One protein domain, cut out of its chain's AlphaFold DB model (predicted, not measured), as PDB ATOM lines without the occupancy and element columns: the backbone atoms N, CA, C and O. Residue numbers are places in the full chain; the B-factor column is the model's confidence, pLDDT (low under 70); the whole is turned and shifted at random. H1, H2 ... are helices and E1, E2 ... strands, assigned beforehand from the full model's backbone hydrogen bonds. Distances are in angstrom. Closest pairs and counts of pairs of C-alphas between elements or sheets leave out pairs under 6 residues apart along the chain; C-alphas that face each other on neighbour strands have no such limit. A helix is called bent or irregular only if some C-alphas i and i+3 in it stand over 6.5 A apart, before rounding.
ATOM      1  N   ALA A  49     160.543 230.218 182.318       93.75
ATOM      2  CA  ALA A  49     161.396 229.459 181.410       93.75
ATOM      3  C   ALA A  49     161.554 227.999 181.883       93.75
ATOM      4  O   ALA A  49     161.910 227.751 183.021       93.75
ATOM      5  N   ILE A  50     161.360 227.027 180.989       94.19
ATOM      6  CA  ILE A  50     161.425 225.595 181.322       94.19
ATOM      7  C   ILE A  50     162.884 225.144 181.415       94.19
ATOM      8  O   ILE A  50     163.594 225.133 180.402       94.19
ATOM      9  N   GLU A  51     163.324 224.719 182.596       92.81
ATOM     10  CA  GLU A  51     164.679 224.206 182.804       92.81
ATOM     11  C   GLU A  51     164.918 222.851 182.114       92.81
ATOM     12  O   GLU A  51     164.004 222.075 181.820       92.81
ATOM     13  N   THR A  52     166.191 222.489 181.921       91.50
ATOM     14  CA  THR A  52     166.562 221.169 181.367       91.50
ATOM     15  C   THR A  52     166.019 219.999 182.209       91.50
ATOM     16  O   THR A  52     165.634 218.968 181.651       91.50
ATOM     17  N   ALA A  53     165.941 220.149 183.537       93.00
ATOM     18  CA  ALA A  53     165.389 219.132 184.436       93.00
ATOM     19  C   ALA A  53     163.861 218.976 184.290       93.00
ATOM     20  O   ALA A  53     163.335 217.862 184.344       93.00
ATOM     21  N   GLU A  54     163.150 220.077 184.052       94.94
ATOM     22  CA  GLU A  54     161.704 220.095 183.819       94.94
ATOM     23  C   GLU A  54     161.348 219.548 182.439       94.94
ATOM     24  O   GLU A  54     160.437 218.732 182.309       94.94
ATOM     25  N   MET A  55     162.132 219.906 181.422       92.88
ATOM     26  CA  MET A  55     162.067 219.322 180.083       92.88
ATOM     27  C   MET A  55     162.263 217.797 180.129       92.88
ATOM     28  O   MET A  55     161.535 217.056 179.465       92.88
ATOM     29  N   GLU A  56     163.189 217.296 180.956       93.50
ATOM     30  CA  GLU A  56     163.344 215.857 181.183       93.50
ATOM     31  C   GLU A  56     162.134 215.248 181.918       93.50
ATOM     32  O   GLU A  56     161.648 214.186 181.524       93.50
ATOM     33  N   ALA A  57     161.601 215.915 182.947       94.62
ATOM     34  CA  ALA A  57     160.406 215.462 183.661       94.62
ATOM     35  C   ALA A  57     159.165 215.394 182.748       94.62
ATOM     36  O   ALA A  57     158.430 214.407 182.788       94.62
ATOM     37  N   MET A  58     158.974 216.389 181.881       94.25
ATOM     38  CA  MET A  58     157.946 216.407 180.841       94.25
ATOM     39  C   MET A  58     158.124 215.240 179.864       94.25
ATOM     40  O   MET A  58     157.159 214.542 179.561       94.25
ATOM     41  N   LEU A  59     159.343 214.979 179.380       94.19
ATOM     42  CA  LEU A  59     159.592 213.849 178.478       94.19
ATOM     43  C   LEU A  59     159.317 212.499 179.165       94.19
ATOM     44  O   LEU A  59     158.731 211.614 178.540       94.19
ATOM     45  N   ARG A  60     159.652 212.345 180.451       95.25
ATOM     46  CA  ARG A  60     159.264 211.163 181.246       95.25
ATOM     47  C   ARG A  60     157.744 211.013 181.359       95.25
ATOM     48  O   ARG A  60     157.254 209.890 181.334       95.25
ATOM     49  N   GLU A  61     156.984 212.105 181.439       94.12
ATOM     50  CA  GLU A  61     155.514 212.051 181.443       94.12
ATOM     51  C   GLU A  61     154.930 211.698 180.061       94.12
ATOM     52  O   GLU A  61     153.980 210.921 179.977       94.12
ATOM     53  N   VAL A  62     155.522 212.205 178.971       93.56
ATOM     54  CA  VAL A  62     155.103 211.916 177.584       93.56
ATOM     55  C   VAL A  62     155.388 210.463 177.182       93.56
ATOM     56  O   VAL A  62     154.527 209.814 176.591       93.56
ATOM     57  N   TYR A  63     156.587 209.951 177.478       92.94
ATOM     58  CA  TYR A  63     157.030 208.608 177.068       92.94
ATOM     59  C   TYR A  63     156.792 207.523 178.138       92.94
ATOM     60  O   TYR A  63     156.899 206.327 177.846       92.94
ATOM     61  N   GLY A  64     156.450 207.920 179.367       94.19
ATOM     62  CA  GLY A  64     156.205 207.026 180.495       94.19
ATOM     63  C   GLY A  64     157.440 206.222 180.911       94.19
ATOM     64  O   GLY A  64     158.581 206.658 180.769       94.19
ATOM     65  N   GLU A  65     157.207 205.003 181.398       94.12
ATOM     66  CA  GLU A  65     158.250 204.066 181.852       94.12
ATOM     67  C   GLU A  65     159.300 203.757 180.767       94.12
ATOM     68  O   GLU A  65     160.465 203.543 181.078       94.12
ATOM     69  N   HIS A  66     158.909 203.803 179.490       93.62
ATOM     70  CA  HIS A  66     159.784 203.526 178.345       93.62
ATOM     71  C   HIS A  66     160.642 204.732 177.918       93.62
ATOM     72  O   HIS A  66     161.260 204.705 176.856       93.62
ATOM     73  N   PHE A  67     160.682 205.807 178.711       94.81
ATOM     74  CA  PHE A  67     161.485 206.997 178.428       94.81
ATOM     75  C   PHE A  67     162.976 206.688 178.207       94.81
ATOM     76  O   PHE A  67     163.571 207.230 177.280       94.81
ATOM     77  N   ALA A  68     163.560 205.797 179.018       94.94
ATOM     78  CA  ALA A  68     164.972 205.422 178.912       94.94
ATOM     79  C   ALA A  68     165.283 204.597 177.647       94.94
ATOM     80  O   ALA A  68     166.344 204.769 177.049       94.94
ATOM     81  N   ASP A  69     164.344 203.747 177.222       96.19
ATOM     82  CA  ASP A  69     164.502 202.853 176.067       96.19
ATOM     83  C   ASP A  69     164.119 203.524 174.735       96.19
ATOM     84  O   ASP A  69     164.458 203.033 173.658       96.19
ATOM     85  N   SER A  70     163.365 204.627 174.786       94.69
ATOM     86  CA  SER A  70     162.790 205.281 173.609       94.69
ATOM     87  C   SER A  70     163.858 206.048 172.813       94.69
ATOM     88  O   SER A  70     164.327 207.098 173.268       94.69
ATOM     89  N   PRO A  71     164.203 205.625 171.576       93.00
ATOM     90  CA  PRO A  71     165.163 206.358 170.752       93.00
ATOM     91  C   PRO A  71     164.631 207.746 170.368       93.00
ATOM     92  O   PRO A  71     165.411 208.682 170.215       93.00
ATOM     93  N   ALA A  72     163.307 207.913 170.272       89.69
ATOM     94  CA  ALA A  72     162.679 209.211 170.049       89.69
ATOM     95  C   ALA A  72     162.877 210.150 171.251       89.69
ATOM     96  O   ALA A  72     163.261 211.303 171.062       89.69
ATOM     97  N   ALA A  73     162.701 209.654 172.482       92.06
ATOM     98  CA  ALA A  73     162.955 210.436 173.691       92.06
ATOM     99  C   ALA A  73     164.437 210.810 173.820       92.06
ATOM    100  O   ALA A  73     164.753 211.966 174.098       92.06
ATOM    101  N   ALA A  74     165.341 209.865 173.540       92.75
ATOM    102  CA  ALA A  74     166.781 210.100 173.524       92.75
ATOM    103  C   ALA A  74     167.193 211.141 172.468       92.75
ATOM    104  O   ALA A  74     168.006 212.014 172.763       92.75
ATOM    105  N   LEU A  75     166.607 211.109 171.264       91.00
ATOM    106  CA  LEU A  75     166.832 212.123 170.226       91.00
ATOM    107  C   LEU A  75     166.283 213.497 170.627       91.00
ATOM    108  O   LEU A  75     166.970 214.496 170.424       91.00
ATOM    109  N   THR A  76     165.093 213.571 171.229       89.94
ATOM    110  CA  THR A  76     164.536 214.839 171.723       89.94
ATOM    111  C   THR A  76     165.373 215.409 172.872       89.94
ATOM    112  O   THR A  76     165.730 216.583 172.824       89.94
ATOM    113  N   LEU A  77     165.787 214.587 173.846       89.75
ATOM    114  CA  LEU A  77     166.737 214.986 174.892       89.75
ATOM    115  C   LEU A  77     168.074 215.442 174.307       89.75
ATOM    116  O   LEU A  77     168.613 216.456 174.741       89.75
ATOM    117  N   LYS A  78     168.624 214.700 173.339       89.44
ATOM    118  CA  LYS A  78     169.864 215.080 172.657       89.44
ATOM    119  C   LYS A  78     169.685 216.419 171.961       89.44
ATOM    120  O   LYS A  78     170.585 217.235 172.045       89.44
ATOM    121  N   ARG A  79     168.528 216.683 171.346       85.75
ATOM    122  CA  ARG A  79     168.258 217.959 170.680       85.75
ATOM    123  C   ARG A  79     168.125 219.122 171.662       85.75
ATOM    124  O   ARG A  79     168.687 220.178 171.402       85.75
ATOM    125  N   VAL A  80     167.454 218.921 172.797       85.38
ATOM    126  CA  VAL A  80     167.416 219.889 173.909       85.38
ATOM    127  C   VAL A  80     168.833 220.165 174.413       85.38
ATOM    128  O   VAL A  80     169.251 221.315 174.457       85.38
ATOM    129  N   LYS A  81     169.611 219.117 174.713       85.00
ATOM    130  CA  LYS A  81     170.999 219.249 175.175       85.00
ATOM    131  C   LYS A  81     171.910 219.872 174.119       85.00
ATOM    132  O   LYS A  81     172.771 220.651 174.477       85.00
ATOM    133  N   GLU A  82     171.719 219.593 172.832       80.69
ATOM    134  CA  GLU A  82     172.441 220.259 171.742       80.69
ATOM    135  C   GLU A  82     172.136 221.751 171.708       80.69
ATOM    136  O   GLU A  82     173.066 222.541 171.597       80.69
ATOM    137  N   LEU A  83     170.866 222.148 171.843       73.44
ATOM    138  CA  LEU A  83     170.507 223.556 171.983       73.44
ATOM    139  C   LEU A  83     171.256 224.145 173.193       73.44
ATOM    140  O   LEU A  83     172.024 225.088 173.012       73.44
ATOM    141  N   SER A  84     171.155 223.531 174.378       74.38
ATOM    142  CA  SER A  84     171.825 223.995 175.605       74.38
ATOM    143  C   SER A  84     173.357 224.020 175.573       74.38
ATOM    144  O   SER A  84     173.954 224.900 176.189       74.38
ATOM    145  N   SER A  85     173.993 223.074 174.882       70.06
ATOM    146  CA  SER A  85     175.449 222.860 174.868       70.06
ATOM    147  C   SER A  85     176.153 223.416 173.630       70.06
ATOM    148  O   SER A  85     177.379 223.486 173.614       70.06
ATOM    149  N   SER A  86     175.420 223.831 172.592       59.31
ATOM    150  CA  SER A  86     175.999 224.376 171.349       59.31
ATOM    151  C   SER A  86     176.801 225.673 171.524       59.31
ATOM    152  O   SER A  86     177.484 226.084 170.588       59.31
ATOM    153  N   SER A  87     176.791 226.273 172.717       54.31
ATOM    154  CA  SER A  87     177.671 227.391 173.069       54.31
ATOM    155  C   SER A  87     179.114 227.003 173.414       54.31
ATOM    156  O   SER A  87     179.979 227.871 173.360       54.31
ATOM    157  N   ASP A  88     179.417 225.743 173.752       51.00
ATOM    158  CA  ASP A  88     180.804 225.335 174.058       51.00
ATOM    159  C   ASP A  88     181.653 225.133 172.774       51.00
ATOM    160  O   ASP A  88     182.867 224.932 172.833       51.00
ATOM    161  N   ALA A  89     181.043 225.229 171.583       50.12
ATOM    162  CA  ALA A  89     181.699 225.082 170.279       50.12
ATOM    163  C   ALA A  89     182.367 226.385 169.776       50.12
ATOM    164  O   ALA A  89     182.172 226.802 168.633       50.12
ATOM    165  N   GLY A  90     183.184 227.011 170.630       47.19
ATOM    166  CA  GLY A  90     183.917 228.245 170.323       47.19
ATOM    167  C   GLY A  90     183.031 229.500 170.256       47.19
ATOM    168  O   GLY A  90     181.831 229.428 170.527       47.19
ATOM    169  N   PRO A  91     183.600 230.672 169.902       46.41
ATOM    170  CA  PRO A  91     182.836 231.905 169.747       46.41
ATOM    171  C   PRO A  91     181.917 231.785 168.531       46.41
ATOM    172  O   PRO A  91     182.269 232.170 167.415       46.41
ATOM    173  N   THR A  92     180.724 231.232 168.756       51.00
ATOM    174  CA  THR A  92     179.638 231.261 167.785       51.00
ATOM    175  C   THR A  92     179.340 232.724 167.488       51.00
ATOM    176  O   THR A  92     178.800 233.454 168.314       51.00
ATOM    177  N   ASN A  93     179.784 233.144 166.299       59.81
ATOM    178  CA  ASN A  93     179.602 234.455 165.684       59.81
ATOM    179  C   ASN A  93     178.334 235.139 166.201       59.81
ATOM    180  O   ASN A  93     177.269 234.537 166.087       59.81
ATOM    181  N   GLU A  94     178.448 236.370 166.724       69.44
ATOM    182  CA  GLU A  94     177.392 237.078 167.480       69.44
ATOM    183  C   GLU A  94     176.001 236.952 166.848       69.44
ATOM    184  O   GLU A  94     175.015 236.792 167.555       69.44
ATOM    185  N   THR A  95     175.923 236.926 165.516       73.88
ATOM    186  CA  THR A  95     174.753 236.575 164.698       73.88
ATOM    187  C   THR A  95     173.923 235.390 165.221       73.88
ATOM    188  O   THR A  95     172.697 235.456 165.187       73.88
ATOM    189  N   THR A  96     174.554 234.309 165.687       66.88
ATOM    190  CA  THR A  96     173.899 233.079 166.164       66.88
ATOM    191  C   THR A  96     173.329 233.261 167.566       66.88
ATOM    192  O   THR A  96     172.173 232.909 167.796       66.88
ATOM    193  N   LEU A  97     174.084 233.886 168.478       67.69
ATOM    194  CA  LEU A  97     173.581 234.295 169.793       67.69
ATOM    195  C   LEU A  97     172.440 235.309 169.651       67.69
ATOM    196  O   LEU A  97     171.411 235.174 170.305       67.69
ATOM    197  N   LEU A  98     172.558 236.263 168.725       74.62
ATOM    198  CA  LEU A  98     171.513 237.234 168.410       74.62
ATOM    199  C   LEU A  98     170.271 236.563 167.800       74.62
ATOM    200  O   LEU A  98     169.156 237.018 168.037       74.62
ATOM    201  N   ALA A  99     170.434 235.487 167.020       70.69
ATOM    202  CA  ALA A  99     169.323 234.702 166.481       70.69
ATOM    203  C   ALA A  99     168.627 233.858 167.563       70.69
ATOM    204  O   ALA A  99     167.400 233.807 167.597       70.69
ATOM    205  N   LEU A 100     169.385 233.250 168.481       66.81
ATOM    206  CA  LEU A 100     168.849 232.526 169.639       66.81
ATOM    207  C   LEU A 100     168.120 233.475 170.604       66.81
ATOM    208  O   LEU A 100     166.975 233.212 170.968       66.81
ATOM    209  N   ALA A 101     168.717 234.626 170.925       70.44
ATOM    210  CA  ALA A 101     168.096 235.668 171.741       70.44
ATOM    211  C   ALA A 101     166.832 236.256 171.083       70.44
ATOM    212  O   ALA A 101     165.841 236.503 171.766       70.44
ATOM    213  N   LYS A 102     166.807 236.410 169.748       77.12
ATOM    214  CA  LYS A 102     165.587 236.781 168.994       77.12
ATOM    215  C   LYS A 102     164.477 235.732 169.078       77.12
ATOM    216  O   LYS A 102     163.311 236.102 169.010       77.12
ATOM    217  N   ASN A 103     164.825 234.461 169.276       70.88
ATOM    218  CA  ASN A 103     163.877 233.381 169.563       70.88
ATOM    219  C   ASN A 103     163.556 233.268 171.072       70.88
ATOM    220  O   ASN A 103     162.997 232.268 171.516       70.88
ATOM    221  N   GLY A 104     163.931 234.277 171.868       70.56
ATOM    222  CA  GLY A 104     163.653 234.374 173.298       70.56
ATOM    223  C   GLY A 104     164.498 233.459 174.183       70.56
ATOM    224  O   GLY A 104     164.191 233.332 175.365       70.56
ATOM    225  N   VAL A 105     165.514 232.775 173.655       76.19
ATOM    226  CA  VAL A 105     166.344 231.847 174.435       76.19
ATOM    227  C   VAL A 105     167.145 232.618 175.486       76.19
ATOM    228  O   VAL A 105     167.912 233.514 175.134       76.19
ATOM    229  N   GLN A 106     167.003 232.253 176.765       73.31
ATOM    230  CA  GLN A 106     167.841 232.809 177.827       73.31
ATOM    231  C   GLN A 106     169.190 232.087 177.850       73.31
ATOM    232  O   GLN A 106     169.270 230.879 178.070       73.31
ATOM    233  N   VAL A 107     170.250 232.849 177.602       74.12
ATOM    234  CA  VAL A 107     171.631 232.372 177.566       74.12
ATOM    235  C   VAL A 107     172.330 232.840 178.840       74.12
ATOM    236  O   VAL A 107     172.307 234.032 179.150       74.12
ATOM    237  N   GLY A 108     172.920 231.910 179.591       75.12
ATOM    238  CA  GLY A 108     173.688 232.215 180.796       75.12
ATOM    239  C   GLY A 108     174.964 233.019 180.499       75.12
ATOM    240  O   GLY A 108     175.402 233.092 179.349       75.12
ATOM    241  N   PRO A 109     175.613 233.607 181.521       74.31
ATOM    242  CA  PRO A 109     176.870 234.345 181.347       74.31
ATOM    243  C   PRO A 109     178.047 233.460 180.893       74.31
ATOM    244  O   PRO A 109     179.062 233.981 180.443       74.31
ATOM    245  N   ASP A 110     177.913 232.136 181.000       71.12
ATOM    246  CA  ASP A 110     178.827 231.119 180.468       71.12
ATOM    247  C   ASP A 110     178.430 230.624 179.059       71.12
ATOM    248  O   ASP A 110     179.055 229.713 178.523       71.12
ATOM    249  N   GLY A 111     177.379 231.199 178.465       65.88
ATOM    250  CA  GLY A 111     176.852 230.833 177.154       65.88
ATOM    251  C   GLY A 111     175.852 229.670 177.148       65.88
ATOM    252  O   GLY A 111     175.230 229.402 176.119       65.88
ATOM    253  N   ARG A 112     175.624 228.968 178.263       66.50
ATOM    254  CA  ARG A 112     174.739 227.791 178.260       66.50
ATOM    255  C   ARG A 112     173.264 228.182 178.326       66.50
ATOM    256  O   ARG A 112     172.884 229.100 179.052       66.50
ATOM    257  N   ILE A 113     172.406 227.468 177.588       67.69
ATOM    258  CA  ILE A 113     170.948 227.609 177.755       67.69
ATOM    259  C   ILE A 113     170.530 226.768 178.955       67.69
ATOM    260  O   ILE A 113     170.440 225.540 178.860       67.69
ATOM    261  N   TYR A 114     170.245 227.436 180.066       78.38
ATOM    262  CA  TYR A 114     169.712 226.789 181.263       78.38
ATOM    263  C   TYR A 114     168.211 226.508 181.153       78.38
ATOM    264  O   TYR A 114     167.763 225.434 181.566       78.38
ATOM    265  N   ALA A 115     167.466 227.422 180.522       86.81
ATOM    266  CA  ALA A 115     166.013 227.355 180.431       86.81
ATOM    267  C   ALA A 115     165.464 227.816 179.063       86.81
ATOM    268  O   ALA A 115     165.953 228.775 178.456       86.81
ATOM    269  N   LEU A 116     164.425 227.133 178.571       89.81
ATOM    270  CA  LEU A 116     163.681 227.510 177.368       89.81
ATOM    271  C   LEU A 116     162.556 228.481 177.726       89.81
ATOM    272  O   LEU A 116     161.615 228.109 178.420       89.81
ATOM    273  N   SER A 117     162.576 229.688 177.168       91.56
ATOM    274  CA  SER A 117     161.416 230.580 177.249       91.56
ATOM    275  C   SER A 117     160.209 230.039 176.478       91.56
ATOM    276  O   SER A 117     160.327 229.164 175.613       91.56
ATOM    277  N   PHE A 118     159.045 230.635 176.737       92.50
ATOM    278  CA  PHE A 118     157.792 230.333 176.044       92.50
ATOM    279  C   PHE A 118     157.904 230.350 174.508       92.50
ATOM    280  O   PHE A 118     157.359 229.474 173.840       92.50
ATOM    281  N   GLU A 119     158.639 231.305 173.935       89.56
ATOM    282  CA  GLU A 119     158.812 231.436 172.481       89.56
ATOM    283  C   GLU A 119     159.624 230.273 171.886       89.56
ATOM    284  O   GLU A 119     159.204 229.649 170.905       89.56
ATOM    285  N   ALA A 120     160.732 229.905 172.538       87.81
ATOM    286  CA  ALA A 120     161.537 228.745 172.158       87.81
ATOM    287  C   ALA A 120     160.759 227.428 172.342       87.81
ATOM    288  O   ALA A 120     160.795 226.552 171.474       87.81
ATOM    289  N   PHE A 121     160.004 227.301 173.438       92.50
ATOM    290  CA  PHE A 121     159.138 226.151 173.702       92.50
ATOM    291  C   PHE A 121     157.997 226.025 172.682       92.50
ATOM    292  O   PHE A 121     157.681 224.915 172.246       92.50
ATOM    293  N   ARG A 122     157.404 227.143 172.239       93.00
ATOM    294  CA  ARG A 122     156.369 227.154 171.196       93.00
ATOM    295  C   ARG A 122     156.900 226.597 169.884       93.00
ATOM    296  O   ARG A 122     156.260 225.726 169.299       93.00
ATOM    297  N   GLU A 123     158.068 227.050 169.432       87.56
ATOM    298  CA  GLU A 123     158.668 226.539 168.195       87.56
ATOM    299  C   GLU A 123     159.092 225.065 168.333       87.56
ATOM    300  O   GLU A 123     158.851 224.257 167.433       87.56
ATOM    301  N   PHE A 124     159.605 224.668 169.501       90.25
ATOM    302  CA  PHE A 124     159.879 223.268 169.829       90.25
ATOM    303  C   PHE A 124     158.616 222.388 169.762       90.25
ATOM    304  O   PHE A 124     158.643 221.320 169.151       90.25
ATOM    305  N   CYS A 125     157.474 222.852 170.283       92.69
ATOM    306  CA  CYS A 125     156.194 222.137 170.202       92.69
ATOM    307  C   CYS A 125     155.649 221.999 168.770       92.69
ATOM    308  O   CYS A 125     154.920 221.046 168.493       92.69
ATOM    309  N   ARG A 126     156.009 222.894 167.838       89.88
ATOM    310  CA  ARG A 126     155.647 222.753 166.411       89.88
ATOM    311  C   ARG A 126     156.423 221.623 165.736       89.88
ATOM    312  O   ARG A 126     155.881 220.945 164.866       89.88
ATOM    313  N   GLN A 127     157.666 221.392 166.158       89.12
ATOM    314  CA  GLN A 127     158.503 220.282 165.687       89.12
ATOM    315  C   GLN A 127     158.149 218.966 166.403       89.12
ATOM    316  O   GLN A 127     158.160 217.894 165.795       89.12
ATOM    317  N   HIS A 128     157.763 219.053 167.680       89.88
ATOM    318  CA  HIS A 128     157.459 217.924 168.558       89.88
ATOM    319  C   HIS A 128     156.032 218.018 169.127       89.88
ATOM    320  O   HIS A 128     155.824 218.131 170.331       89.88
ATOM    321  N   ALA A 129     155.027 217.908 168.256       90.88
ATOM    322  CA  ALA A 129     153.604 218.004 168.615       90.88
ATOM    323  C   ALA A 129     153.156 217.080 169.774       90.88
ATOM    324  O   ALA A 129     152.240 217.422 170.524       90.88
ATOM    325  N   GLY A 130     153.819 215.928 169.954       90.75
ATOM    326  CA  GLY A 130     153.559 214.989 171.053       90.75
ATOM    327  C   GLY A 130     153.826 215.555 172.456       90.75
ATOM    328  O   GLY A 130     153.227 215.077 173.415       90.75
ATOM    329  N   MET A 131     154.635 216.612 172.583       92.81
ATOM    330  CA  MET A 131     154.919 217.268 173.869       92.81
ATOM    331  C   MET A 131     153.674 217.916 174.497       92.81
ATOM    332  O   MET A 131     153.594 218.060 175.711       92.81
ATOM    333  N   LEU A 132     152.661 218.243 173.687       94.69
ATOM    334  CA  LEU A 132     151.389 218.806 174.153       94.69
ATOM    335  C   LEU A 132     150.403 217.741 174.672       94.69
ATOM    336  O   LEU A 132     149.331 218.083 175.175       94.69
ATOM    337  N   PHE A 133     150.727 216.448 174.553       92.81
ATOM    338  CA  PHE A 133     149.808 215.358 174.890       92.81
ATOM    339  C   PHE A 133     149.414 215.275 176.382       92.81
ATOM    340  O   PHE A 133     148.228 215.037 176.647       92.81
ATOM    341  N   PRO A 134     150.309 215.500 177.371       93.44
ATOM    342  CA  PRO A 134     149.915 215.490 178.780       93.44
ATOM    343  C   PRO A 134     148.988 216.663 179.113       93.44
ATOM    344  O   PRO A 134     147.935 216.455 179.715       93.44
ATOM    345  N   ALA A 135     149.294 217.864 178.607       93.19
ATOM    346  CA  ALA A 135     148.449 219.049 178.740       93.19
ATOM    347  C   ALA A 135     147.049 218.828 178.132       93.19
ATOM    348  O   ALA A 135     146.033 219.056 178.791       93.19
ATOM    349  N   PHE A 136     146.972 218.273 176.918       90.69
ATOM    350  CA  PHE A 136     145.705 217.884 176.290       90.69
ATOM    351  C   PHE A 136     144.941 216.828 177.109       90.69
ATOM    352  O   PHE A 136     143.728 216.935 177.316       90.69
ATOM    353  N   THR A 137     145.640 215.817 177.630       90.38
ATOM    354  CA  THR A 137     145.050 214.758 178.462       90.38
ATOM    355  C   THR A 137     144.504 215.312 179.776       90.38
ATOM    356  O   THR A 137     143.398 214.944 180.189       90.38
ATOM    357  N   LEU A 138     145.231 216.228 180.419       89.88
ATOM    358  CA  LEU A 138     144.796 216.938 181.616       89.88
ATOM    359  C   LEU A 138     143.562 217.794 181.319       89.88
ATOM    360  O   LEU A 138     142.546 217.642 181.996       89.88
ATOM    361  N   GLN A 139     143.589 218.598 180.254       88.81
ATOM    362  CA  GLN A 139     142.452 219.411 179.819       88.81
ATOM    363  C   GLN A 139     141.207 218.545 179.546       88.81
ATOM    364  O   GLN A 139     140.109 218.875 179.999       88.81
ATOM    365  N   LYS A 140     141.363 217.391 178.883       87.19
ATOM    366  CA  LYS A 140     140.274 216.429 178.630       87.19
ATOM    367  C   LYS A 140     139.726 215.809 179.922       87.19
ATOM    368  O   LYS A 140     138.513 215.656 180.051       87.19
ATOM    369  N   ARG A 141     140.587 215.483 180.896       87.19
ATOM    370  CA  ARG A 141     140.192 214.968 182.227       87.19
ATOM    371  C   ARG A 141     139.484 216.029 183.075       87.19
ATOM    372  O   ARG A 141     138.498 215.717 183.736       87.19
ATOM    373  N   VAL A 142     139.941 217.278 183.034       86.38
ATOM    374  CA  VAL A 142     139.290 218.425 183.689       86.38
ATOM    375  C   VAL A 142     137.906 218.668 183.078       86.38
ATOM    376  O   VAL A 142     136.912 218.739 183.804       86.38
ATOM    377  N   ARG A 143     137.815 218.681 181.740       84.06
ATOM    378  CA  ARG A 143     136.557 218.832 180.987       84.06
ATOM    379  C   ARG A 143     135.586 217.654 181.109       84.06
ATOM    380  O   ARG A 143     134.423 217.832 180.770       84.06
ATOM    381  N   SER A 144     136.019 216.475 181.559       85.69
ATOM    382  CA  SER A 144     135.108 215.354 181.837       85.69
ATOM    383  C   SER A 144     134.685 215.271 183.305       85.69
ATOM    384  O   SER A 144     133.575 214.819 183.579       85.69
ATOM    385  N   LYS A 145     135.530 215.722 184.246       89.19
ATOM    386  CA  LYS A 145     135.267 215.636 185.693       89.19
ATOM    387  C   LYS A 145     134.566 216.853 186.302       89.19
ATOM    388  O   LYS A 145     133.697 216.654 187.143       89.19
ATOM    389  N   ILE A 146     134.953 218.083 185.946       85.19
ATOM    390  CA  ILE A 146     134.484 219.284 186.671       85.19
ATOM    391  C   ILE A 146     133.104 219.738 186.186       85.19
ATOM    392  O   ILE A 146     132.220 220.031 186.987       85.19
ATOM    393  N   VAL A 147     132.900 219.780 184.869       77.50
ATOM    394  CA  VAL A 147     131.615 220.137 184.253       77.50
ATOM    395  C   VAL A 147     131.438 219.280 183.013       77.50
ATOM    396  O   VAL A 147     132.402 219.107 182.276       77.50
ATOM    397  N   SER A 148     130.247 218.725 182.790       82.69
ATOM    398  CA  SER A 148     130.028 217.734 181.729       82.69
ATOM    399  C   SER A 148     130.359 218.266 180.330       82.69
ATOM    400  O   SER A 148     130.264 219.461 180.054       82.69
ATOM    401  N   GLU A 149     130.684 217.366 179.401       80.38
ATOM    402  CA  GLU A 149     130.993 217.723 178.009       80.38
ATOM    403  C   GLU A 149     129.881 218.565 177.350       80.38
ATOM    404  O   GLU A 149     130.163 219.498 176.601       80.38
ATOM    405  N   ALA A 150     128.618 218.310 177.715       83.19
ATOM    406  CA  ALA A 150     127.461 219.089 177.281       83.19
ATOM    407  C   ALA A 150     127.501 220.566 177.732       83.19
ATOM    408  O   ALA A 150     127.051 221.433 176.985       83.19
ATOM    409  N   PHE A 151     128.054 220.871 178.913       85.12
ATOM    410  CA  PHE A 151     128.268 222.253 179.355       85.12
ATOM    411  C   PHE A 151     129.322 222.942 178.489       85.12
ATOM    412  O   PHE A 151     129.063 224.015 177.950       85.12
ATOM    413  N   TRP A 152     130.481 222.305 178.291       81.31
ATOM    414  CA  TRP A 152     131.558 222.870 177.474       81.31
ATOM    415  C   TRP A 152     131.131 223.075 176.023       81.31
ATOM    416  O   TRP A 152     131.414 224.128 175.454       81.31
ATOM    417  N   LYS A 153     130.380 222.124 175.455       83.00
ATOM    418  CA  LYS A 153     129.754 222.270 174.139       83.00
ATOM    419  C   LYS A 153     128.780 223.451 174.111       83.00
ATOM    420  O   LYS A 153     128.922 224.320 173.264       83.00
ATOM    421  N   GLY A 154     127.884 223.570 175.092       83.50
ATOM    422  CA  GLY A 154     126.972 224.715 175.207       83.50
ATOM    423  C   GLY A 154     127.662 226.070 175.441       83.50
ATOM    424  O   GLY A 154     127.079 227.114 175.147       83.50
ATOM    425  N   CYS A 155     128.892 226.095 175.958       79.19
ATOM    426  CA  CYS A 155     129.716 227.302 176.042       79.19
ATOM    427  C   CYS A 155     130.415 227.623 174.710       79.19
ATOM    428  O   CYS A 155     130.426 228.788 174.315       79.19
ATOM    429  N   ALA A 156     130.922 226.616 173.992       77.62
ATOM    430  CA  ALA A 156     131.482 226.778 172.647       77.62
ATOM    431  C   ALA A 156     130.412 227.233 171.637       77.62
ATOM    432  O   ALA A 156     130.589 228.252 170.976       77.62
ATOM    433  N   ASP A 157     129.251 226.571 171.614       83.19
ATOM    434  CA  ASP A 157     128.094 226.940 170.788       83.19
ATOM    435  C   ASP A 157     127.691 228.411 171.035       83.19
ATOM    436  O   ASP A 157     127.526 229.194 170.096       83.19
TER     437      ASP A 157
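Overview. This is residues 49 to 157 of the 589 residues of the protein "Calmodulin" of Ectocarpus siliculosus (UniProt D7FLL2). A small two-stranded sheet, E1 and E2, sits in a loose body with the helical hairpin H1 and H2 and the helix H4 round it, while H5 runs away from this body as a long arm and H6 turns across the arm's far end. H3 lies at the opposite end of the long axis from H6, and residues 103 to 112 fold back from H3 to E2. The printed part has 109 residues with six named helices and two named strands, in the order E1, H1, H2, H3, E2, H4, H5, H6; the sheet is antiparallel and the class is mostly helix. The whole is loose, with a radius of gyration of the C-alphas of 17.7 A, and elongated, spanning 57 by 34 by 20 A.

Along the chain. E1, residues 49 to 51, begins at C-alpha 49 (161.396, 229.459, 181.410). H1, residues 52 to 67, measures 15.3 A and has a kink of 73 degrees near residue 61. H2, residues 71 to 88, measures 24.8 A, and H3 is residues 94 to 102. E2, residues 113 to 117, measures 10.0 A and ends at C-alpha 117 (161.416, 230.580, 177.249). H4, residues 118 to 127, measures 14.4 A. H5, residues 129 to 145, measures 25.2 A. H6, residues 149 to 157, ends at C-alpha 157 (128.094, 226.940, 170.788). H1, H2 and H5 are irregular: C-alphas 62 and 65 are 9.5 A apart, 84 and 87 are 7.2 A apart, and 131 and 134 are 7.2 A apart.

Arrangement. E1 and E2 are antiparallel at 140 degrees, with N 50 and O 116, and N 116 and O 50, each 2.8 A apart. Residues 106 to 107 also pair, antiparallel, with residues 113 to 115 of E2. The closest C-alphas of H2 and E2, Ser 84 and Ile 113, are 4.3 A apart; those of E1 and H4, Ala 49 and Phe 118, are 6.5 A apart. H1 and H2 form a helical hairpin and touch at a shallow tilt of 16 degrees, opposite ways; the closest C-alphas, Phe 67 and Ala 73, are 6.0 A apart, and H2 touches H1 with residues 73 to 81 alone. Residues 58 to 62 of H1 touch residues 130 to 134 of H5, about perpendicular at 77 degrees; the closest C-alphas, Val 62 and Pro 134, are 6.4 A apart. H4 and H5 are close but not clearly touching, with the closest C-alphas, Cys 125 and Met 131, 6.2 A apart. H5 and H6 are also close but not clearly touching, with the closest C-alphas, Arg 143 and Glu 149, 6.4 A apart, and only just about perpendicular at 71 degrees. H3 touches no helix. Every O i to N i+4 pair is within hydrogen-bond range in H3, H4 and H6; H1 has 9 of 12, H2 12 of 14 and H5 10 of 13.

Size, cuts and confidence. The two C-alphas farthest apart, Gly 90 and Ala 150, are 57.6 A apart. The printed part has no cut, and no link is long. The mean pLDDT of the printed part is 83.0; residues 86 to 94, 96 to 97, 100 and 111 to 113 are under 70.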